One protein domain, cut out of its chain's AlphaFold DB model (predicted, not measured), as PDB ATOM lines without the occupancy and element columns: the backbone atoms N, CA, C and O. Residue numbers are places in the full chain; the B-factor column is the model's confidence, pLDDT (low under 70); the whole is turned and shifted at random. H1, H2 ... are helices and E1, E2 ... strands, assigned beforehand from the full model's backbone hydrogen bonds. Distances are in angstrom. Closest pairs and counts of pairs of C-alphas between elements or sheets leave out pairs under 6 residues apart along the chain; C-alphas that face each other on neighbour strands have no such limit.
ATOM      1  N   LEU A   4     159.113  51.298   9.126       79.81
ATOM      2  CA  LEU A   4     157.673  51.317   8.855       79.81
ATOM      3  C   LEU A   4     157.393  52.297   7.711       79.81
ATOM      4  O   LEU A   4     158.002  53.370   7.645       79.81
ATOM      5  N   LYS A   5     156.464  51.955   6.818       82.44
ATOM      6  CA  LYS A   5     156.020  52.874   5.768       82.44
ATOM      7  C   LYS A   5     155.071  53.912   6.366       82.44
ATOM      8  O   LYS A   5     154.005  53.569   6.870       82.44
ATOM      9  N   LYS A   6     155.432  55.191   6.276       85.56
ATOM     10  CA  LYS A   6     154.564  56.281   6.731       85.56
ATOM     11  C   LYS A   6     153.360  56.450   5.800       85.56
ATOM     12  O   LYS A   6     153.536  56.576   4.588       85.56
ATOM     13  N   VAL A   7     152.160  56.521   6.370       85.50
ATOM     14  CA  VAL A   7     150.910  56.830   5.666       85.50
ATOM     15  C   VAL A   7     150.271  58.102   6.236       85.50
ATOM     16  O   VAL A   7     150.422  58.389   7.426       85.50
ATOM     17  N   PRO A   8     149.590  58.912   5.409       83.69
ATOM     18  CA  PRO A   8     148.849  60.065   5.903       83.69
ATOM     19  C   PRO A   8     147.554  59.623   6.597       83.69
ATOM     20  O   PRO A   8     146.898  58.682   6.152       83.69
ATOM     21  N   LEU A   9     147.155  60.347   7.645       85.00
ATOM     22  CA  LEU A   9     145.807  60.245   8.211       85.00
ATOM     23  C   LEU A   9     144.856  61.236   7.519       85.00
ATOM     24  O   LEU A   9     145.308  62.279   7.031       85.00
ATOM     25  N   PRO A  10     143.543  60.945   7.473       80.38
ATOM     26  CA  PRO A  10     142.544  61.876   6.960       80.38
ATOM     27  C   PRO A  10     142.547  63.199   7.735       80.38
ATOM     28  O   PRO A  10     142.715  63.216   8.951       80.38
ATOM     29  N   LYS A  11     142.274  64.309   7.040       77.50
ATOM     30  CA  LYS A  11     142.079  65.647   7.640       77.50
ATOM     31  C   LYS A  11     140.656  65.838   8.191       77.50
ATOM     32  O   LYS A  11     140.070  66.910   8.075       77.50
ATOM     33  N   GLU A  12     140.078  64.777   8.735       77.56
ATOM     34  CA  GLU A  12     138.709  64.725   9.256       77.56
ATOM     35  C   GLU A  12     138.734  64.242  10.712       77.56
ATOM     36  O   GLU A  12     139.798  63.910  11.239       77.56
ATOM     37  N   ILE A  13     137.577  64.206  11.383       74.00
ATOM     38  CA  ILE A  13     137.490  63.596  12.717       74.00
ATOM     39  C   ILE A  13     137.898  62.128  12.591       74.00
ATOM     40  O   ILE A  13     137.290  61.359  11.844       74.00
ATOM     41  N   LEU A  14     138.957  61.758  13.304       81.06
ATOM     42  CA  LEU A  14     139.495  60.412  13.245       81.06
ATOM     43  C   LEU A  14     138.579  59.443  13.993       81.06
ATOM     44  O   LEU A  14     138.034  59.746  15.049       81.06
ATOM     45  N   THR A  15     138.440  58.255  13.422       83.44
ATOM     46  CA  THR A  15     137.858  57.082  14.076       83.44
ATOM     47  C   THR A  15     138.811  55.916  13.881       83.44
ATOM     48  O   THR A  15     139.579  55.904  12.914       83.44
ATOM     49  N   GLU A  16     138.742  54.912  14.752       81.06
ATOM     50  CA  GLU A  16     139.529  53.679  14.610       81.06
ATOM     51  C   GLU A  16     139.389  53.073  13.207       81.06
ATOM     52  O   GLU A  16     140.382  52.737  12.567       81.06
ATOM     53  N   ALA A  17     138.164  53.025  12.674       82.31
ATOM     54  CA  ALA A  17     137.887  52.501  11.340       82.31
ATOM     55  C   ALA A  17     138.584  53.305  10.227       82.31
ATOM     56  O   ALA A  17     139.114  52.718   9.283       82.31
ATOM     57  N   LEU A  18     138.613  54.639  10.326       81.88
ATOM     58  CA  LEU A  18     139.311  55.492   9.357       81.88
ATOM     59  C   LEU A  18     140.833  55.348   9.452       81.88
ATOM     60  O   LEU A  18     141.516  55.350   8.423       81.88
ATOM     61  N   ILE A  19     141.363  55.190  10.666       80.62
ATOM     62  CA  ILE A  19     142.794  54.974  10.889       80.62
ATOM     63  C   ILE A  19     143.204  53.612  10.328       80.62
ATOM     64  O   ILE A  19     144.113  53.550   9.503       80.62
ATOM     65  N   LEU A  20     142.493  52.539  10.684       81.50
ATOM     66  CA  LEU A  20     142.746  51.194  10.163       81.50
ATOM     67  C   LEU A  20     142.612  51.144   8.642       81.50
ATOM     68  O   LEU A  20     143.453  50.555   7.970       81.50
ATOM     69  N   LYS A  21     141.610  51.822   8.070       80.88
ATOM     70  CA  LYS A  21     141.490  51.960   6.614       80.88
ATOM     71  C   LYS A  21     142.724  52.630   6.010       80.88
ATOM     72  O   LYS A  21     143.180  52.187   4.963       80.88
ATOM     73  N   SER A  22     143.269  53.665   6.648       77.50
ATOM     74  CA  SER A  22     144.467  54.366   6.167       77.50
ATOM     75  C   SER A  22     145.711  53.479   6.256       77.50
ATOM     76  O   SER A  22     146.431  53.356   5.266       77.50
ATOM     77  N   LEU A  23     145.906  52.789   7.384       76.75
ATOM     78  CA  LEU A  23     147.005  51.842   7.602       76.75
ATOM     79  C   LEU A  23     146.958  50.665   6.611       76.75
ATOM     80  O   LEU A  23     147.988  50.302   6.046       76.75
ATOM     81  N   ASN A  24     145.764  50.137   6.328       73.38
ATOM     82  CA  ASN A  24     145.571  48.994   5.433       73.38
ATOM     83  C   ASN A  24     145.486  49.391   3.949       73.38
ATOM     84  O   ASN A  24     145.698  48.546   3.082       73.38
ATOM     85  N   SER A  25     145.187  50.656   3.618       58.41
ATOM     86  CA  SER A  25     145.009  51.113   2.223       58.41
ATOM     87  C   SER A  25     146.231  50.873   1.331       58.41
ATOM     88  O   SER A  25     146.109  50.815   0.110       58.41
ATOM     89  N   THR A  26     147.405  50.699   1.937       52.19
ATOM     90  CA  THR A  26     148.662  50.387   1.253       52.19
ATOM     91  C   THR A  26     149.060  48.911   1.280       52.19
ATOM     92  O   THR A  26     149.970  48.559   0.533       52.19
ATOM     93  N   ASP A  27     148.381  48.070   2.067       50.78
ATOM     94  CA  ASP A  27     148.607  46.616   2.134       50.78
ATOM     95  C   ASP A  27     147.725  45.840   1.136       50.78
ATOM     96  O   ASP A  27     148.059  44.724   0.750       50.78
ATOM     97  N   ILE A  28     146.652  46.459   0.621       44.69
ATOM     98  CA  ILE A  28     145.710  45.871  -0.361       44.69
ATOM     99  C   ILE A  28     146.374  45.529  -1.717       44.69
ATOM    100  O   ILE A  28     145.749  44.924  -2.582       44.69
ATOM    101  N   ILE A  29     147.648  45.870  -1.937       45.12
ATOM    102  CA  ILE A  29     148.312  45.605  -3.221       45.12
ATOM    103  C   ILE A  29     148.790  44.145  -3.362       45.12
ATOM    104  O   ILE A  29     148.980  43.719  -4.494       45.12
ATOM    105  N   ASN A  30     148.909  43.338  -2.297       42.38
ATOM    106  CA  ASN A  30     149.315  41.930  -2.439       42.38
ATOM    107  C   ASN A  30     148.516  40.982  -1.525       42.38
ATOM    108  O   ASN A  30     148.732  40.945  -0.318       42.38
ATOM    109  N   GLU A  31     147.674  40.129  -2.127       42.16
ATOM    110  CA  GLU A  31     146.953  39.005  -1.481       42.16
ATOM    111  C   GLU A  31     147.888  37.929  -0.878       42.16
ATOM    112  O   GLU A  31     147.447  36.998  -0.205       42.16
ATOM    113  N   HIS A  32     149.202  38.058  -1.085       40.78
ATOM    114  CA  HIS A  32     150.224  37.182  -0.530       40.78
ATOM    115  C   HIS A  32     151.216  37.990   0.309       40.78
ATOM    116  O   HIS A  32     152.116  38.653  -0.201       40.78
ATOM    117  N   PHE A  33     151.050  37.917   1.628       43.41
ATOM    118  CA  PHE A  33     151.967  38.508   2.596       43.41
ATOM    119  C   PHE A  33     153.218  37.622   2.714       43.41
ATOM    120  O   PHE A  33     153.274  36.717   3.547       43.41
ATOM    121  N   SER A  34     154.224  37.846   1.867       43.88
ATOM    122  CA  SER A  34     155.562  37.294   2.089       43.88
ATOM    123  C   SER A  34     156.497  38.396   2.575       43.88
ATOM    124  O   SER A  34     156.694  39.405   1.902       43.88
ATOM    125  N   ILE A  35     157.129  38.183   3.735       47.19
ATOM    126  CA  ILE A  35     158.177  39.066   4.288       47.19
ATOM    127  C   ILE A  35     159.320  39.305   3.278       47.19
ATOM    128  O   ILE A  35     160.037  40.298   3.383       47.19
ATOM    129  N   THR A  36     159.483  38.422   2.288       47.97
ATOM    130  CA  THR A  36     160.507  38.513   1.238       47.97
ATOM    131  C   THR A  36     160.176  39.475   0.101       47.97
ATOM    132  O   THR A  36     161.088  39.856  -0.627       47.97
ATOM    133  N   ASP A  37     158.909  39.868  -0.060       44.28
ATOM    134  CA  ASP A  37     158.427  40.549  -1.273       44.28
ATOM    135  C   ASP A  37     158.321  42.069  -1.101       44.28
ATOM    136  O   ASP A  37     157.970  42.797  -2.031       44.28
ATOM    137  N   LEU A  38     158.653  42.570   0.090       51.06
ATOM    138  CA  LEU A  38     158.691  43.997   0.362       51.06
ATOM    139  C   LEU A  38     159.939  44.604  -0.287       51.06
ATOM    140  O   LEU A  38     161.066  44.262   0.098       51.06
ATOM    141  N   PRO A  39     159.785  45.536  -1.244       50.53
ATOM    142  CA  PRO A  39     160.928  46.238  -1.782       50.53
ATOM    143  C   PRO A  39     161.504  47.100  -0.646       50.53
ATOM    144  O   PRO A  39     160.854  48.017  -0.155       50.53
ATOM    145  N   PHE A  40     162.736  46.796  -0.227       51.72
ATOM    146  CA  PHE A  40     163.565  47.603   0.685       51.72
ATOM    147  C   PHE A  40     163.188  47.640   2.178       51.72
ATOM    148  O   PHE A  40     163.007  48.723   2.730       51.72
ATOM    149  N   ASN A  41     163.212  46.508   2.895       58.22
ATOM    150  CA  ASN A  41     163.239  46.495   4.375       58.22
ATOM    151  C   ASN A  41     162.111  47.313   5.062       58.22
ATOM    152  O   ASN A  41     162.283  47.737   6.207       58.22
ATOM    153  N   GLN A  42     160.992  47.580   4.384       59.28
ATOM    154  CA  GLN A  42     159.848  48.299   4.945       59.28
ATOM    155  C   GLN A  42     158.747  47.298   5.273       59.28
ATOM    156  O   GLN A  42     158.127  46.791   4.350       59.28
ATOM    157  N   ILE A  43     158.521  46.991   6.550       71.56
ATOM    158  CA  ILE A  43     157.445  46.087   7.009       71.56
ATOM    159  C   ILE A  43     156.379  46.908   7.715       71.56
ATOM    160  O   ILE A  43     156.693  47.602   8.675       71.56
ATOM    161  N   GLY A  44     155.131  46.778   7.266       77.00
ATOM    162  CA  GLY A  44     153.972  47.426   7.873       77.00
ATOM    163  C   GLY A  44     153.902  48.936   7.644       77.00
ATOM    164  O   GLY A  44     154.743  49.548   6.974       77.00
ATOM    165  N   THR A  45     152.869  49.539   8.222       85.25
ATOM    166  CA  THR A  45     152.539  50.953   8.054       85.25
ATOM    167  C   THR A  45     152.410  51.652   9.393       85.25
ATOM    168  O   THR A  45     152.057  51.048  10.399       85.25
ATOM    169  N   MET A  46     152.703  52.945   9.410       90.88
ATOM    170  CA  MET A  46     152.487  53.792  10.576       90.88
ATOM    171  C   MET A  46     152.050  55.183  10.151       90.88
ATOM    172  O   MET A  46     152.302  55.602   9.022       90.88
ATOM    173  N   ALA A  47     151.419  55.914  11.057       91.12
ATOM    174  CA  ALA A  47     151.119  57.319  10.869       91.12
ATOM    175  C   ALA A  47     151.540  58.142  12.086       91.12
ATOM    176  O   ALA A  47     151.394  57.700  13.226       91.12
ATOM    177  N   ASP A  48     152.037  59.353  11.835       94.06
ATOM    178  CA  ASP A  48     152.268  60.321  12.905       94.06
ATOM    179  C   ASP A  48     150.921  60.783  13.455       94.06
ATOM    180  O   ASP A  48     150.040  61.236  12.713       94.06
ATOM    181  N   MET A  49     150.780  60.702  14.768       95.19
ATOM    182  CA  MET A  49     149.584  61.109  15.482       95.19
ATOM    183  C   MET A  49     150.009  61.781  16.789       95.19
ATOM    184  O   MET A  49     149.757  61.222  17.859       95.19
ATOM    185  N   PRO A  50     150.675  62.959  16.729       96.75
ATOM    186  CA  PRO A  50     150.961  63.730  17.932       96.75
ATOM    187  C   PRO A  50     149.653  63.893  18.700       96.75
ATOM    188  O   PRO A  50     148.637  64.247  18.106       96.75
ATOM    189  N   ALA A  51     149.635  63.564  19.987       97.62
ATOM    190  CA  ALA A  51     148.373  63.441  20.705       97.62
ATOM    191  C   ALA A  51     148.512  63.734  22.191       97.62
ATOM    192  O   ALA A  51     149.530  63.427  22.821       97.62
ATOM    193  N   ALA A  52     147.431  64.271  22.757       98.44
ATOM    194  CA  ALA A  52     147.199  64.171  24.185       98.44
ATOM    195  C   ALA A  52     146.659  62.765  24.486       98.44
ATOM    196  O   ALA A  52     145.642  62.361  23.926       98.44
ATOM    197  N   THR A  53     147.350  62.004  25.327       98.38
ATOM    198  CA  THR A  53     146.969  60.630  25.677       98.38
ATOM    199  C   THR A  53     146.328  60.618  27.049       98.38
ATOM    200  O   THR A  53     146.871  61.204  27.989       98.38
ATOM    201  N   VAL A  54     145.183  59.948  27.155       98.62
ATOM    202  CA  VAL A  54     144.460  59.764  28.407       98.62
ATOM    203  C   VAL A  54     144.307  58.280  28.696       98.62
ATOM    204  O   VAL A  54     143.896  57.505  27.834       98.62
ATOM    205  N   VAL A  55     144.621  57.885  29.926       98.25
ATOM    206  CA  VAL A  55     144.297  56.549  30.433       98.25
ATOM    207  C   VAL A  55     143.269  56.708  31.533       98.25
ATOM    208  O   VAL A  55     143.479  57.468  32.472       98.25
ATOM    209  N   PHE A  56     142.161  55.993  31.398       98.06
ATOM    210  CA  PHE A  56     141.148  55.837  32.432       98.06
ATOM    211  C   PHE A  56     141.293  54.463  33.088       98.06
ATOM    212  O   PHE A  56     141.467  53.478  32.374       98.06
ATOM    213  N   ASP A  57     141.167  54.398  34.411       95.69
ATOM    214  CA  ASP A  57     141.145  53.160  35.203       95.69
ATOM    215  C   ASP A  57     139.959  53.169  36.178       95.69
ATOM    216  O   ASP A  57     139.769  54.140  36.922       95.69
ATOM    217  N   LEU A  58     139.177  52.086  36.207       93.12
ATOM    218  CA  LEU A  58     138.131  51.874  37.207       93.12
ATOM    219  C   LEU A  58     138.707  51.119  38.413       93.12
ATOM    220  O   LEU A  58     139.039  49.942  38.359       93.12
ATOM    221  N   SER A  59     138.757  51.766  39.569       87.69
ATOM    222  CA  SER A  59     139.389  51.193  40.755       87.69
ATOM    223  C   SER A  59     138.545  50.098  41.415       87.69
ATOM    224  O   SER A  59     137.355  50.258  41.681       87.69
ATOM    225  N   GLY A  60     139.200  48.997  41.797       81.19
ATOM    226  CA  GLY A  60     138.598  47.956  42.638       81.19
ATOM    227  C   GLY A  60     137.724  46.941  41.894       81.19
ATOM    228  O   GLY A  60     136.959  46.220  42.540       81.19
ATOM    229  N   SER A  61     137.861  46.833  40.570       79.88
ATOM    230  CA  SER A  61     137.162  45.847  39.731       79.88
ATOM    231  C   SER A  61     137.253  44.415  40.261       79.88
ATOM    232  O   SER A  61     136.241  43.726  40.346       79.88
ATOM    233  N   THR A  62     138.432  43.972  40.710       78.00
ATOM    234  CA  THR A  62     138.637  42.604  41.226       78.00
ATOM    235  C   THR A  62     137.746  42.300  42.435       78.00
ATOM    236  O   THR A  62     137.130  41.236  42.504       78.00
ATOM    237  N   LEU A  63     137.649  43.236  43.386       78.19
ATOM    238  CA  LEU A  63     136.793  43.077  44.565       78.19
ATOM    239  C   LEU A  63     135.314  43.128  44.170       78.19
ATOM    240  O   LEU A  63     134.538  42.284  44.605       78.19
ATOM    241  N   ASN A  64     134.942  44.050  43.279       79.38
ATOM    242  CA  ASN A  64     133.575  44.164  42.771       79.38
ATOM    243  C   ASN A  64     133.119  42.866  42.072       79.38
ATOM    244  O   ASN A  64     132.061  42.329  42.395       79.38
ATOM    245  N   ILE A  65     133.953  42.296  41.194       85.12
ATOM    246  CA  ILE A  65     133.686  41.019  40.516       85.12
ATOM    247  C   ILE A  65     133.537  39.880  41.525       85.12
ATOM    248  O   ILE A  65     132.640  39.050  41.369       85.12
ATOM    249  N   ARG A  66     134.389  39.821  42.556       82.12
ATOM    250  CA  ARG A  66     134.302  38.789  43.597       82.12
ATOM    251  C   ARG A  66     132.979  38.864  44.355       82.12
ATOM    252  O   ARG A  66     132.377  37.829  44.623       82.12
ATOM    253  N   ASP A  67     132.537  40.072  44.678       85.94
ATOM    254  CA  ASP A  67     131.389  40.278  45.556       85.94
ATOM    255  C   ASP A  67     130.051  40.240  44.782       85.94
ATOM    256  O   ASP A  67     129.037  39.797  45.317       85.94
ATOM    257  N   ARG A  68     130.034  40.670  43.509       85.50
ATOM    258  CA  ARG A  68     128.810  40.824  42.688       85.50
ATOM    259  C   ARG A  68     128.730  39.886  41.482       85.50
ATOM    260  O   ARG A  68     127.679  39.773  40.851       85.50
ATOM    261  N   GLY A  69     129.823  39.199  41.163       89.69
ATOM    262  CA  GLY A  69     129.936  38.300  40.022       89.69
ATOM    263  C   GLY A  69     130.212  39.014  38.694       89.69
ATOM    264  O   GLY A  69     129.846  40.168  38.468       89.69
ATOM    265  N   ALA A  70     130.822  38.278  37.760       89.31
ATOM    266  CA  ALA A  70     131.286  38.813  36.478       89.31
ATOM    267  C   ALA A  70     130.171  39.420  35.605       89.31
ATOM    268  O   ALA A  70     130.409  40.397  34.904       89.31
ATOM    269  N   LYS A  71     128.946  38.873  35.650       90.50
ATOM    270  CA  LYS A  71     127.825  39.365  34.826       90.50
ATOM    271  C   LYS A  71     127.384  40.775  35.218       90.50
ATOM    272  O   LYS A  71     127.138  41.592  34.338       90.50
ATOM    273  N   ALA A  72     127.286  41.051  36.520       87.94
ATOM    274  CA  ALA A  72     126.887  42.366  37.015       87.94
ATOM    275  C   ALA A  72     127.961  43.412  36.686       87.94
ATOM    276  O   ALA A  72     127.644  44.454  36.119       87.94
ATOM    277  N   PHE A  73     129.228  43.073  36.943       88.19
ATOM    278  CA  PHE A  73     130.359  43.923  36.585       88.19
ATOM    279  C   PHE A  73     130.397  44.228  35.082       88.19
ATOM    280  O   PHE A  73     130.491  45.386  34.691       88.19
ATOM    281  N   ALA A  74     130.250  43.210  34.226       88.19
ATOM    282  CA  ALA A  74     130.274  43.394  32.777       88.19
ATOM    283  C   ALA A  74     129.124  44.275  32.265       88.19
ATOM    284  O   ALA A  74     129.308  45.015  31.302       88.19
ATOM    285  N   ALA A  75     127.935  44.208  32.869       88.94
ATOM    286  CA  ALA A  75     126.818  45.072  32.490       88.94
ATOM    287  C   ALA A  75     127.093  46.547  32.838       88.94
ATOM    288  O   ALA A  75     126.869  47.427  32.009       88.94
ATOM    289  N   GLU A  76     127.627  46.811  34.033       88.12
ATOM    290  CA  GLU A  76     127.989  48.165  34.469       88.12
ATOM    291  C   GLU A  76     129.156  48.734  33.661       88.12
ATOM    292  O   GLU A  76     129.072  49.864  33.181       88.12
ATOM    293  N   ALA A  77     130.201  47.934  33.442       89.69
ATOM    294  CA  ALA A  77     131.351  48.318  32.632       89.69
ATOM    295  C   ALA A  77     130.942  48.633  31.187       89.69
ATOM    296  O   ALA A  77     131.372  49.644  30.644       89.69
ATOM    297  N   GLN A  78     130.054  47.838  30.576       91.25
ATOM    298  CA  GLN A  78     129.540  48.134  29.232       91.25
ATOM    299  C   GLN A  78     128.764  49.452  29.179       91.25
ATOM    300  O   GLN A  78     128.916  50.208  28.222       91.25
ATOM    301  N   TYR A  79     127.937  49.746  30.185       92.88
ATOM    302  CA  TYR A  79     127.205  51.011  30.228       92.88
ATOM    303  C   TYR A  79     128.147  52.209  30.398       92.88
ATOM    304  O   TYR A  79     128.036  53.182  29.649       92.88
ATOM    305  N   LEU A  80     129.106  52.102  31.324       94.69
ATOM    306  CA  LEU A  80     130.163  53.089  31.528       94.69
ATOM    307  C   LEU A  80     130.955  53.314  30.237       94.69
ATOM    308  O   LEU A  80     131.008  54.435  29.750       94.69
ATOM    309  N   PHE A  81     131.517  52.261  29.643       95.00
ATOM    310  CA  PHE A  81     132.366  52.378  28.457       95.00
ATOM    311  C   PHE A  81     131.607  52.891  27.244       95.00
ATOM    312  O   PHE A  81     132.166  53.684  26.495       95.00
ATOM    313  N   LYS A  82     130.332  52.526  27.070       95.44
ATOM    314  CA  LYS A  82     129.498  53.099  26.011       95.44
ATOM    315  C   LYS A  82     129.376  54.617  26.162       95.44
ATOM    316  O   LYS A  82     129.631  55.339  25.208       95.44
ATOM    317  N   LYS A  83     129.031  55.103  27.357       97.25
ATOM    318  CA  LYS A  83     128.894  56.546  27.605       97.25
ATOM    319  C   LYS A  83     130.218  57.292  27.534       97.25
ATOM    320  O   LYS A  83     130.269  58.357  26.932       97.25
ATOM    321  N   SER A  84     131.287  56.709  28.062       97.38
ATOM    322  CA  SER A  84     132.636  57.247  27.907       97.38
ATOM    323  C   SER A  84     133.044  57.332  26.438       97.38
ATOM    324  O   SER A  84     133.633  58.324  26.036       97.38
ATOM    325  N   THR A  85     132.694  56.331  25.625       96.00
ATOM    326  CA  THR A  85     132.981  56.323  24.183       96.00
ATOM    327  C   THR A  85     132.301  57.486  23.477       96.00
ATOM    328  O   THR A  85     132.972  58.212  22.749       96.00
ATOM    329  N   ASP A  86     131.008  57.702  23.735       96.56
ATOM    330  CA  ASP A  86     130.263  58.830  23.165       96.56
ATOM    331  C   ASP A  86     130.969  60.165  23.496       96.56
ATOM    332  O   ASP A  86     131.314  60.918  22.585       96.56
ATOM    333  N   ILE A  87     131.304  60.397  24.775       98.38
ATOM    334  CA  ILE A  87     131.999  61.613  25.241       98.38
ATOM    335  C   ILE A  87     133.360  61.781  24.546       98.38
ATOM    336  O   ILE A  87     133.691  62.859  24.054       98.38
ATOM    337  N   ILE A  88     134.171  60.721  24.479       97.88
ATOM    338  CA  ILE A  88     135.510  60.769  23.871       97.88
ATOM    339  C   ILE A  88     135.418  61.223  22.413       97.88
ATOM    340  O   ILE A  88     136.142  62.135  22.007       97.88
ATOM    341  N   TYR A  89     134.510  60.629  21.637       95.81
ATOM    342  CA  TYR A  89     134.339  60.964  20.226       95.81
ATOM    343  C   TYR A  89     133.711  62.353  20.016       95.81
ATOM    344  O   TYR A  89     134.125  63.065  19.098       95.81
ATOM    345  N   GLU A  90     132.788  62.791  20.879       96.56
ATOM    346  CA  GLU A  90     132.238  64.158  20.861       96.56
ATOM    347  C   GLU A  90     133.332  65.226  21.038       96.56
ATOM    348  O   GLU A  90     133.306  66.269  20.379       96.56
ATOM    349  N   HIS A  91     134.364  64.922  21.830       96.94
ATOM    350  CA  HIS A  91     135.547  65.771  22.016       96.94
ATOM    351  C   HIS A  91     136.697  65.452  21.047       96.94
ATOM    352  O   HIS A  91     137.843  65.836  21.285       96.94
ATOM    353  N   LYS A  92     136.412  64.801  19.909       95.69
ATOM    354  CA  LYS A  92     137.387  64.479  18.845       95.69
ATOM    355  C   LYS A  92     138.544  63.581  19.305       95.69
ATOM    356  O   LYS A  92     139.631  63.633  18.727       95.69
ATOM    357  N   GLY A  93     138.329  62.798  20.354       96.00
ATOM    358  CA  GLY A  93     139.222  61.723  20.752       96.00
ATOM    359  C   GLY A  93     138.967  60.449  19.949       96.00
ATOM    360  O   GLY A  93     137.951  60.305  19.271       96.00
ATOM    361  N   ILE A  94     139.904  59.517  20.055       95.25
ATOM    362  CA  ILE A  94     139.792  58.144  19.570       95.25
ATOM    363  C   ILE A  94     140.076  57.188  20.720       95.25
ATOM    364  O   ILE A  94     140.854  57.512  21.623       95.25
ATOM    365  N   ILE A  95     139.491  55.999  20.668       94.50
ATOM    366  CA  ILE A  95     139.844  54.913  21.577       94.50
ATOM    367  C   ILE A  95     140.870  54.032  20.870       94.50
ATOM    368  O   ILE A  95     140.735  53.710  19.697       94.50
ATOM    369  N   GLU A  96     141.943  53.682  21.566       92.81
ATOM    370  CA  GLU A  96     142.906  52.695  21.075       92.81
ATOM    371  C   GLU A  96     142.459  51.292  21.485       92.81
ATOM    372  O   GLU A  96     142.398  50.380  20.665       92.81
ATOM    373  N   LYS A  97     142.159  51.118  22.778       91.69
ATOM    374  CA  LYS A  97     141.780  49.830  23.363       91.69
ATOM    375  C   LYS A  97     141.115  49.985  24.730       91.69
ATOM    376  O   LYS A  97     141.295  50.990  25.420       91.69
ATOM    377  N   PHE A  98     140.431  48.923  25.154       91.81
ATOM    378  CA  PHE A  98     139.886  48.738  26.503       91.81
ATOM    379  C   PHE A  98     140.740  47.722  27.285       91.81
ATOM    380  O   PHE A  98     140.479  46.517  27.209       91.81
ATOM    381  N   PRO A  99     141.805  48.144  27.993       86.50
ATOM    382  CA  PRO A  99     142.622  47.225  28.777       86.50
ATOM    383  C   PRO A  99     141.893  46.845  30.074       86.50
ATOM    384  O   PRO A  99     141.962  47.564  31.065       86.50
ATOM    385  N   GLY A 100     141.196  45.707  30.070       85.00
ATOM    386  CA  GLY A 100     140.474  45.217  31.247       85.00
ATOM    387  C   GLY A 100     139.328  46.147  31.652       85.00
ATOM    388  O   GLY A 100     138.287  46.177  31.002       85.00
ATOM    389  N   ASP A 101     139.521  46.872  32.748       89.50
ATOM    390  CA  ASP A 101     138.608  47.827  33.380       89.50
ATOM    391  C   ASP A 101     138.960  49.301  33.103       89.50
ATOM    392  O   ASP A 101     138.342  50.206  33.667       89.50
ATOM    393  N   GLY A 102     139.902  49.541  32.189       94.31
ATOM    394  CA  GLY A 102     140.302  50.870  31.748       94.31
ATOM    395  C   GLY A 102     139.942  51.214  30.300       94.31
ATOM    396  O   GLY A 102     139.428  50.396  29.535       94.31
ATOM    397  N   ILE A 103     140.270  52.447  29.913       96.75
ATOM    398  CA  ILE A 103     140.184  52.951  28.534       96.75
ATOM    399  C   ILE A 103     141.509  53.638  28.192       96.75
ATOM    400  O   ILE A 103     141.944  54.527  28.924       96.75
ATOM    401  N   SER A 104     142.136  53.243  27.083       96.75
ATOM    402  CA  SER A 104     143.257  53.968  26.469       96.75
ATOM    403  C   SER A 104     142.713  54.815  25.327       96.75
ATOM    404  O   SER A 104     142.121  54.274  24.389       96.75
ATOM    405  N   MET A 105     142.861  56.135  25.417       97.25
ATOM    406  CA  MET A 105     142.302  57.069  24.442       97.25
ATOM    407  C   MET A 105     143.307  58.164  24.079       97.25
ATOM    408  O   MET A 105     144.149  58.564  24.887       97.25
ATOM    409  N   HIS A 106     143.192  58.684  22.862       97.69
ATOM    410  CA  HIS A 106     144.072  59.726  22.346       97.69
ATOM    411  C   HIS A 106     143.254  60.858  21.743       97.69
ATOM    412  O   HIS A 106     142.253  60.626  21.075       97.69
ATOM    413  N   PHE A 107     143.715  62.086  21.937       97.62
ATOM    414  CA  PHE A 107     143.167  63.293  21.333       97.62
ATOM    415  C   PHE A 107     144.208  63.818  20.340       97.62
ATOM    416  O   PHE A 107     145.214  64.397  20.768       97.62
ATOM    417  N   PRO A 108     144.026  63.566  19.031       96.31
ATOM    418  CA  PRO A 108     145.008  63.911  18.011       96.31
ATOM    419  C   PRO A 108     145.203  65.425  17.877       96.31
ATOM    420  O   PRO A 108     144.248  66.202  17.839       96.31
ATOM    421  N   ALA A 109     146.458  65.840  17.759       95.69
ATOM    422  CA  ALA A 109     146.890  67.224  17.614       95.69
ATOM    423  C   ALA A 109     147.201  67.617  16.166       95.69
ATOM    424  O   ALA A 109     147.469  68.788  15.932       95.69
ATOM    425  N   ASN A 110     147.136  66.687  15.202       87.81
ATOM    426  CA  ASN A 110     147.544  66.885  13.804       87.81
ATOM    427  C   ASN A 110     147.103  68.241  13.211       87.81
ATOM    428  O   ASN A 110     147.922  69.138  13.047       87.81
ATOM    429  N   GLU A 111     145.815  68.413  12.900       85.06
ATOM    430  CA  GLU A 111     145.299  69.662  12.303       85.06
ATOM    431  C   GLU A 111     144.847  70.687  13.362       85.06
ATOM    432  O   GLU A 111     144.612  71.850  13.045       85.06
ATOM    433  N   LEU A 112     144.692  70.264  14.621       89.00
ATOM    434  CA  LEU A 112     144.130  71.082  15.704       89.00
ATOM    435  C   LEU A 112     145.199  71.815  16.528       89.00
ATOM    436  O   LEU A 112     144.912  72.837  17.148       89.00
ATOM    437  N   GLY A 113     146.423  71.294  16.541       95.31
ATOM    438  CA  GLY A 113     147.502  71.735  17.410       95.31
ATOM    439  C   GLY A 113     147.416  71.172  18.832       95.31
ATOM    440  O   GLY A 113     146.367  70.745  19.323       95.31
ATOM    441  N   ARG A 114     148.565  71.207  19.512       97.31
ATOM    442  CA  ARG A 114     148.774  70.692  20.873       97.31
ATOM    443  C   ARG A 114     147.757  71.209  21.891       97.31
ATOM    444  O   ARG A 114     147.155  70.418  22.610       97.31
ATOM    445  N   ASP A 115     147.575  72.524  21.968       98.25
ATOM    446  CA  ASP A 115     146.741  73.136  23.008       98.25
ATOM    447  C   ASP A 115     145.269  72.734  22.867       98.25
ATOM    448  O   ASP A 115     144.602  72.467  23.865       98.25
ATOM    449  N   VAL A 116     144.773  72.621  21.631       97.94
ATOM    450  CA  VAL A 116     143.402  72.170  21.366       97.94
ATOM    451  C   VAL A 116     143.244  70.696  21.729       97.94
ATOM    452  O   VAL A 116     142.272  70.349  22.393       97.94
ATOM    453  N   ALA A 117     144.207  69.839  21.380       98.12
ATOM    454  CA  ALA A 117     144.188  68.429  21.767       98.12
ATOM    455  C   ALA A 117     144.147  68.240  23.295       98.12
ATOM    456  O   ALA A 117     143.321  67.485  23.806       98.12
ATOM    457  N   ILE A 118     144.982  68.974  24.040       98.69
ATOM    458  CA  ILE A 118     144.991  68.925  25.510       98.69
ATOM    459  C   ILE A 118     143.679  69.483  26.085       98.69
ATOM    460  O   ILE A 118     143.147  68.927  27.045       98.69
ATOM    461  N   SER A 119     143.133  70.555  25.504       98.62
ATOM    462  CA  SER A 119     141.857  71.137  25.937       98.62
ATOM    463  C   SER A 119     140.683  70.180  25.724       98.62
ATOM    464  O   SER A 119     139.846  70.033  26.615       98.62
ATOM    465  N   ASN A 120     140.636  69.505  24.574       98.50
ATOM    466  CA  ASN A 120     139.642  68.478  24.276       98.50
ATOM    467  C   ASN A 120     139.728  67.329  25.285       98.50
ATOM    468  O   ASN A 120     138.719  66.961  25.879       98.50
ATOM    469  N   ALA A 121     140.943  66.839  25.557       98.75
ATOM    470  CA  ALA A 121     141.176  65.799  26.553       98.75
ATOM    471  C   ALA A 121     140.689  66.216  27.952       98.75
ATOM    472  O   ALA A 121     139.968  65.469  28.608       98.75
ATOM    473  N   CYS A 122     141.023  67.432  28.401       98.75
ATOM    474  CA  CYS A 122     140.561  67.953  29.692       98.75
ATOM    475  C   CYS A 122     139.031  68.059  29.759       98.75
ATOM    476  O   CYS A 122     138.439  67.738  30.788       98.75
ATOM    477  N   THR A 123     138.391  68.497  28.674       98.56
ATOM    478  CA  THR A 123     136.930  68.657  28.617       98.56
ATOM    479  C   THR A 123     136.230  67.297  28.645       98.56
ATOM    480  O   THR A 123     135.306  67.113  29.433       98.56
ATOM    481  N   ALA A 124     136.742  66.316  27.896       98.69
ATOM    482  CA  ALA A 124     136.261  64.938  27.948       98.69
ATOM    483  C   ALA A 124     136.405  64.333  29.353       98.69
ATOM    484  O   ALA A 124     135.458  63.746  29.867       98.69
ATOM    485  N   ILE A 125     137.551  64.533  30.021       98.62
ATOM    486  CA  ILE A 125     137.769  64.076  31.404       98.62
ATOM    487  C   ILE A 125     136.744  64.700  32.361       98.62
ATOM    488  O   ILE A 125     136.194  63.992  33.202       98.62
ATOM    489  N   LEU A 126     136.463  66.004  32.245       98.00
ATOM    490  CA  LEU A 126     135.460  66.676  33.082       98.00
ATOM    491  C   LEU A 126     134.059  66.100  32.889       98.00
ATOM    492  O   LEU A 126     133.325  65.918  33.861       98.00
ATOM    493  N   GLU A 127     133.686  65.835  31.643       98.44
ATOM    494  CA  GLU A 127     132.374  65.294  31.314       98.44
ATOM    495  C   GLU A 127     132.236  63.835  31.765       98.44
ATOM    496  O   GLU A 127     131.222  63.467  32.360       98.44
ATOM    497  N   MET A 128     133.292  63.029  31.608       98.31
ATOM    498  CA  MET A 128     133.357  61.677  32.162       98.31
ATOM    499  C   MET A 128     133.300  61.687  33.698       98.31
ATOM    500  O   MET A 128     132.514  60.938  34.273       98.31
ATOM    501  N   ASP A 129     134.065  62.549  34.380       97.19
ATOM    502  CA  ASP A 129     134.004  62.728  35.843       97.19
ATOM    503  C   ASP A 129     132.588  63.111  36.298       97.19
ATOM    504  O   ASP A 129     132.075  62.564  37.276       97.19
ATOM    505  N   TYR A 130     131.929  64.028  35.585       97.12
ATOM    506  CA  TYR A 130     130.553  64.412  35.879       97.12
ATOM    507  C   TYR A 130     129.593  63.227  35.723       97.12
ATOM    508  O   TYR A 130     128.852  62.926  36.660       97.12
ATOM    509  N   PHE A 131     129.636  62.532  34.584       97.62
ATOM    510  CA  PHE A 131     128.804  61.359  34.313       97.62
ATOM    511  C   PHE A 131     128.992  60.277  35.387       97.62
ATOM    512  O   PHE A 131     128.021  59.817  35.988       97.62
ATOM    513  N   ILE A 132     130.238  59.921  35.696       96.44
ATOM    514  CA  ILE A 132     130.554  58.873  36.669       96.44
ATOM    515  C   ILE A 132     130.048  59.251  38.070       96.44
ATOM    516  O   ILE A 132     129.403  58.443  38.744       96.44
ATOM    517  N   ARG A 133     130.259  60.494  38.514       95.81
ATOM    518  CA  ARG A 133     129.831  60.916  39.856       95.81
ATOM    519  C   ARG A 133     128.334  61.138  39.982       95.81
ATOM    520  O   ARG A 133     127.775  60.919  41.054       95.81
ATOM    521  N   LYS A 134     127.680  61.654  38.942       95.75
ATOM    522  CA  LYS A 134     126.270  62.064  39.023       95.75
ATOM    523  C   LYS A 134     125.318  60.962  38.600       95.75
ATOM    524  O   LYS A 134     124.338  60.729  39.305       95.75
ATOM    525  N   GLU A 135     125.639  60.257  37.524       93.00
ATOM    526  CA  GLU A 135     124.775  59.210  36.981       93.00
ATOM    527  C   GLU A 135     125.107  57.845  37.590       93.00
ATOM    528  O   GLU A 135     124.207  57.146  38.055       93.00
ATOM    529  N   LEU A 136     126.396  57.483  37.675       92.12
ATOM    530  CA  LEU A 136     126.810  56.203  38.277       92.12
ATOM    531  C   LEU A 136     126.967  56.264  39.800       92.12
ATOM    532  O   LEU A 136     127.071  55.219  40.439       92.12
ATOM    533  N   LYS A 137     126.948  57.470  40.386       93.56
ATOM    534  CA  LYS A 137     127.101  57.704  41.833       93.56
ATOM    535  C   LYS A 137     128.375  57.071  42.403       93.56
ATOM    536  O   LYS A 137     128.369  56.571  43.526       93.56
ATOM    537  N   LEU A 138     129.448  57.072  41.613       92.00
ATOM    538  CA  LEU A 138     130.763  56.618  42.048       92.00
ATOM    539  C   LEU A 138     131.587  57.809  42.528       92.00
ATOM    540  O   LEU A 138     131.692  58.817  41.831       92.00
ATOM    541  N   ASP A 139     132.187  57.676  43.704       93.25
ATOM    542  CA  ASP A 139     133.121  58.663  44.234       93.25
ATOM    543  C   ASP A 139     134.450  58.635  43.461       93.25
ATOM    544  O   ASP A 139     134.791  57.660  42.786       93.25
ATOM    545  N   ARG A 140     135.218  59.725  43.537       92.94
ATOM    546  CA  ARG A 140     136.482  59.882  42.793       92.94
ATOM    547  C   ARG A 140     137.608  58.960  43.254       92.94
ATOM    548  O   ARG A 140     138.594  58.815  42.547       92.94
ATOM    549  N   ASP A 141     137.466  58.299  44.398       91.12
ATOM    550  CA  ASP A 141     138.367  57.218  44.810       91.12
ATOM    551  C   ASP A 141     138.132  55.921  44.003       91.12
ATOM    552  O   ASP A 141     138.927  54.979  44.079       91.12
ATOM    553  N   ARG A 142     137.047  55.857  43.215       92.81
ATOM    554  CA  ARG A 142     136.667  54.696  42.397       92.81
ATOM    555  C   ARG A 142     137.148  54.755  40.962       92.81
ATOM    556  O   ARG A 142     136.980  53.768  40.256       92.81
ATOM    557  N   PHE A 143     137.746  55.845  40.511       94.94
ATOM    558  CA  PHE A 143     138.233  55.950  39.142       94.94
ATOM    559  C   PHE A 143     139.367  56.952  39.037       94.94
ATOM    560  O   PHE A 143     139.515  57.832  39.880       94.94
ATOM    561  N   ARG A 144     140.192  56.799  38.005       96.31
ATOM    562  CA  ARG A 144     141.396  57.607  37.835       96.31
ATOM    563  C   ARG A 144     141.630  57.913  36.374       96.31
ATOM    564  O   ARG A 144     141.300  57.113  35.504       96.31
ATOM    565  N   PHE A 145     142.252  59.054  36.143       98.31
ATOM    566  CA  PHE A 145     142.696  59.515  34.847       98.31
ATOM    567  C   PHE A 145     144.183  59.852  34.895       98.31
ATOM    568  O   PHE A 145     144.695  60.370  35.891       98.31
ATOM    569  N   THR A 146     144.870  59.642  33.783       98.31
ATOM    570  CA  THR A 146     146.147  60.297  33.497       98.31
ATOM    571  C   THR A 146     146.042  61.080  32.203       98.31
ATOM    572  O   THR A 146     145.258  60.720  31.334       98.31
ATOM    573  N   LEU A 147     146.805  62.162  32.076       98.62
ATOM    574  CA  LEU A 147     146.851  63.005  30.887       98.62
ATOM    575  C   LEU A 147     148.299  63.365  30.559       98.62
ATOM    576  O   LEU A 147     148.977  64.030  31.344       98.62
ATOM    577  N   THR A 148     148.751  62.982  29.372       97.75
ATOM    578  CA  THR A 148     150.093  63.280  28.854       97.75
ATOM    579  C   THR A 148     150.016  63.835  27.435       97.75
ATOM    580  O   THR A 148     148.956  63.807  26.815       97.75
ATOM    581  N   TYR A 149     151.126  64.358  26.908       97.75
ATOM    582  CA  TYR A 149     151.217  64.791  25.511       97.75
ATOM    583  C   TYR A 149     152.551  64.381  24.893       97.75
ATOM    584  O   TYR A 149     153.611  64.613  25.482       97.75
ATOM    585  N   GLY A 150     152.504  63.818  23.685       95.38
ATOM    586  CA  GLY A 150     153.691  63.414  22.932       95.38
ATOM    587  C   GLY A 150     153.593  63.832  21.477       95.38
ATOM    588  O   GLY A 150     152.691  63.382  20.773       95.38
ATOM    589  N   GLU A 151     154.537  64.665  21.036       95.00
ATOM    590  CA  GLU A 151     154.689  65.072  19.631       95.00
ATOM    591  C   GLU A 151     155.177  63.911  18.748       95.00
ATOM    592  O   GLU A 151     154.884  63.847  17.563       95.00
ATOM    593  N   ASP A 152     155.908  62.973  19.348       92.94
ATOM    594  CA  ASP A 152     156.471  61.772  18.733       92.94
ATOM    595  C   ASP A 152     155.509  60.577  18.760       92.94
ATOM    596  O   ASP A 152     155.910  59.456  18.448       92.94
ATOM    597  N   THR A 153     154.252  60.793  19.159       95.31
ATOM    598  CA  THR A 153     153.262  59.718  19.206       95.31
ATOM    599  C   THR A 153     152.931  59.270  17.788       95.31
ATOM    600  O   THR A 153     152.573  60.071  16.921       95.31
ATOM    601  N   ILE A 154     153.032  57.968  17.560       94.62
ATOM    602  CA  ILE A 154     152.661  57.322  16.309       94.62
ATOM    603  C   ILE A 154     151.532  56.334  16.546       94.62
ATOM    604  O   ILE A 154     151.340  55.846  17.661       94.62
ATOM    605  N   ILE A 155     150.832  55.992  15.472       93.19
ATOM    606  CA  ILE A 155     149.861  54.908  15.461       93.19
ATOM    607  C   ILE A 155     150.173  53.922  14.337       93.19
ATOM    608  O   ILE A 155     150.569  54.304  13.236       93.19
ATOM    609  N   THR A 156     150.035  52.642  14.637       91.44
ATOM    610  CA  THR A 156     150.313  51.507  13.753       91.44
ATOM    611  C   THR A 156     149.278  50.423  14.026       91.44
ATOM    612  O   THR A 156     148.550  50.488  15.015       91.44
ATOM    613  N   SER A 157     149.207  49.409  13.174       86.50
ATOM    614  CA  SER A 157     148.455  48.192  13.465       86.50
ATOM    615  C   SER A 157     149.405  47.005  13.563       86.50
ATOM    616  O   SER A 157     150.338  46.902  12.768       86.50
ATOM    617  N   PHE A 158     149.198  46.118  14.539       83.69
ATOM    618  CA  PHE A 158     149.870  44.814  14.581       83.69
ATOM    619  C   PHE A 158     148.848  43.698  14.429       83.69
ATOM    620  O   PHE A 158     147.720  43.789  14.912       83.69
ATOM    621  N   GLY A 159     149.279  42.613  13.795       78.50
ATOM    622  CA  GLY A 159     148.490  41.400  13.669       78.50
ATOM    623  C   GLY A 159     148.326  40.951  12.226       78.50
ATOM    624  O   GLY A 159     149.228  41.099  11.406       78.50
ATOM    625  N   SER A 160     147.187  40.333  11.948       73.06
ATOM    626  CA  SER A 160     146.824  39.760  10.650       73.06
ATOM    627  C   SER A 160     145.324  39.923  10.419       73.06
ATOM    628  O   SER A 160     144.604  40.386  11.299       73.06
ATOM    629  N   GLU A 161     144.815  39.441   9.286       72.31
ATOM    630  CA  GLU A 161     143.369  39.402   9.018       72.31
ATOM    631  C   GLU A 161     142.555  38.685  10.110       72.31
ATOM    632  O   GLU A 161     141.377  38.975  10.299       72.31
ATOM    633  N   LYS A 162     143.169  37.751  10.851       77.56
ATOM    634  CA  LYS A 162     142.495  36.998  11.922       77.56
ATOM    635  C   LYS A 162     142.346  37.785  13.222       77.56
ATOM    636  O   LYS A 162     141.475  37.457  14.021       77.56
ATOM    637  N   HIS A 163     143.239  38.738  13.464       76.62
ATOM    638  CA  HIS A 163     143.291  39.547  14.678       76.62
ATOM    639  C   HIS A 163     144.189  40.745  14.403       76.62
ATOM    640  O   HIS A 163     145.384  40.557  14.168       76.62
ATOM    641  N   LEU A 164     143.609  41.940  14.401       80.62
ATOM    642  CA  LEU A 164     144.294  43.190  14.102       80.62
ATOM    643  C   LEU A 164     144.056  44.155  15.260       80.62
ATOM    644  O   LEU A 164     142.909  44.425  15.611       80.62
ATOM    645  N   GLU A 165     145.132  44.675  15.832       84.50
ATOM    646  CA  GLU A 165     145.081  45.644  16.922       84.50
ATOM    647  C   GLU A 165     145.649  46.975  16.464       84.50
ATOM    648  O   GLU A 165     146.703  47.025  15.828       84.50
ATOM    649  N   LEU A 166     144.956  48.051  16.824       88.06
ATOM    650  CA  LEU A 166     145.481  49.400  16.720       88.06
ATOM    651  C   LEU A 166     146.409  49.658  17.908       88.06
ATOM    652  O   LEU A 166     146.067  49.357  19.050       88.06
ATOM    653  N   ILE A 167     147.595  50.187  17.632       91.00
ATOM    654  CA  ILE A 167     148.644  50.364  18.630       91.00
ATOM    655  C   ILE A 167     149.239  51.753  18.486       91.00
ATOM    656  O   ILE A 167     149.726  52.143  17.425       91.00
ATOM    657  N   SER A 168     149.229  52.477  19.592       93.88
ATOM    658  CA  SER A 168     149.931  53.733  19.775       93.88
ATOM    659  C   SER A 168     151.316  53.479  20.369       93.88
ATOM    660  O   SER A 168     151.506  52.626  21.240       93.88
ATOM    661  N   ILE A 169     152.316  54.206  19.880       93.25
ATOM    662  CA  ILE A 169     153.692  54.118  20.375       93.25
ATOM    663  C   ILE A 169     154.221  55.536  20.549       93.25
ATOM    664  O   ILE A 169     154.118  56.359  19.647       93.25
ATOM    665  N   GLY A 170     154.791  55.820  21.716       92.25
ATOM    666  CA  GLY A 170     155.382  57.114  22.041       92.25
ATOM    667  C   GLY A 170     155.752  57.189  23.518       92.25
ATOM    668  O   GLY A 170     155.224  56.431  24.339       92.25
ATOM    669  N   ASP A 171     156.652  58.104  23.872       90.94
ATOM    670  CA  ASP A 171     157.039  58.319  25.271       90.94
ATOM    671  C   ASP A 171     155.824  58.698  26.136       90.94
ATOM    672  O   ASP A 171     155.566  58.091  27.176       90.94
ATOM    673  N   ALA A 172     154.990  59.615  25.642       92.50
ATOM    674  CA  ALA A 172     153.798  60.075  26.348       92.50
ATOM    675  C   ALA A 172     152.780  58.957  26.627       92.50
ATOM    676  O   ALA A 172     152.151  58.964  27.688       92.50
ATOM    677  N   VAL A 173     152.648  57.983  25.720       93.94
ATOM    678  CA  VAL A 173     151.778  56.808  25.898       93.94
ATOM    679  C   VAL A 173     152.281  55.956  27.065       93.94
ATOM    680  O   VAL A 173     151.521  55.607  27.970       93.94
ATOM    681  N   ASN A 174     153.590  55.690  27.103       92.38
ATOM    682  CA  ASN A 174     154.213  54.933  28.188       92.38
ATOM    683  C   ASN A 174     154.093  55.647  29.541       92.38
ATOM    684  O   ASN A 174     153.789  55.003  30.550       92.38
ATOM    685  N   VAL A 175     154.322  56.965  29.566       93.81
ATOM    686  CA  VAL A 175     154.155  57.790  30.771       93.81
ATOM    687  C   VAL A 175     152.707  57.729  31.254       93.81
ATOM    688  O   VAL A 175     152.494  57.474  32.435       93.81
ATOM    689  N   ALA A 176     151.713  57.865  30.369       95.19
ATOM    690  CA  ALA A 176     150.297  57.856  30.750       95.19
ATOM    691  C   ALA A 176     149.896  56.561  31.471       95.19
ATOM    692  O   ALA A 176     149.286  56.613  32.542       95.19
ATOM    693  N   HIS A 177     150.286  55.405  30.928       93.69
ATOM    694  CA  HIS A 177     149.961  54.104  31.519       93.69
ATOM    695  C   HIS A 177     150.663  53.849  32.853       93.69
ATOM    696  O   HIS A 177     150.093  53.237  33.749       93.69
ATOM    697  N   LYS A 178     151.913  54.284  33.000       93.19
ATOM    698  CA  LYS A 178     152.672  54.067  34.238       93.19
ATOM    699  C   LYS A 178     152.297  55.064  35.333       93.19
ATOM    700  O   LYS A 178     152.322  54.700  36.507       93.19
TER     701      LYS A 178
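AT A GLANCE: This is residues 4 to 178 of the 237 residues of an uncharacterized protein of Priestia koreensis (UniProt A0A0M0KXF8). Two twisted four-stranded sheets meet at a corner, where E2 runs on into E3 at 90 degrees; E4 E5 E3 E6 lies between H3 and H4 on one face and H5 on the other, and E1 E2 E7 E8 has H1 across one face. H2 lies towards one far end and the unnamed stretch 25 to 41 towards the other. The printed part has 175 residues with five named helices and eight named strands, in the order E1 H1 E2 E3 H2 H3 E4 E5 H4 E6 E7 E8 H5; the class is mixed. E4 E5 E3 E6 is all antiparallel, E1 E2 E7 E8 mixed. The whole is compact, with a radius of gyration of the C-alphas of 17.9 A and spans of 56 by 38 by 26 A.

IN THESE COORDINATES: One sheet holds E4, residues 94 to 97, E5, 102 to 108, E3, 51 to 58, 22.6 A, and E6, 143 to 150, 23.6 A. The other holds E1, 4 to 6, E2, 42 to 48, E7, 154 to 160, and E8, 163 to 169. The helices are H1, 16 to 24, H2, 61 to 68, H3, 70 to 90, 29.8 A, H4, 114 to 134, 30.2 A, and H5, 171 to 178. C-alpha 4 is at (157.673, 51.317, 8.855), C-alpha 178 at (152.672, 54.067, 34.238).

HOW THE PARTS SIT: In E4 E5 E3 E6, N 94 and O 106 are 2.8 A apart, N 54 and O 105 2.9 A, and N 53 and O 148 2.8 A. H4 is on it along E3 at 10 degrees on the local plane, height 8.7 A; H3 is on the same face, height 7.8 A, and H5 on the opposite face, height 7.4 A: three layers, helices on both faces. E3, H2 H3, E4 and E5, H4, E6 are split strand-helix-strand units, one strand between their two strands, with right-handed crossovers. H3, with residues 80 to 88 alone, touches H4, closest C-alphas Ile 88 and Ala 124, 5.9 A, at a steep tilt of 39 degrees, opposite ways; with residues 72 to 73 alone it touches H2, closest C-alphas Ile 65 and Phe 73, 5.9 A. In the other sheet N 46 and O 5 are 2.9 A apart, N 47 and O 155 2.8 A, and N 156 and O 167 2.8 A. H1 runs across E7 at 73 degrees on the local plane, height 8.1 A; E1, H1, E2 is a strand-helix-strand unit, its strands parallel neighbours, with a right-handed crossover. E4 and E5, and E7 and E8, are hairpins. The closest C-alphas of E4 and E8 are those of Glu 96 and Leu 166, 6.0 A. In H1, H2, H3, H4 and H5 every O i to N i+4 pair is within hydrogen-bond range.

THE WHOLE: The C-alphas farthest apart, of Pro 39 and Lys 137, are 56.4 A apart. The printed part has no cut. The link H1 to E2 is long, 17 residues. Mean pLDDT of the printed part is 86.4; residues 25 to 42 are under 70.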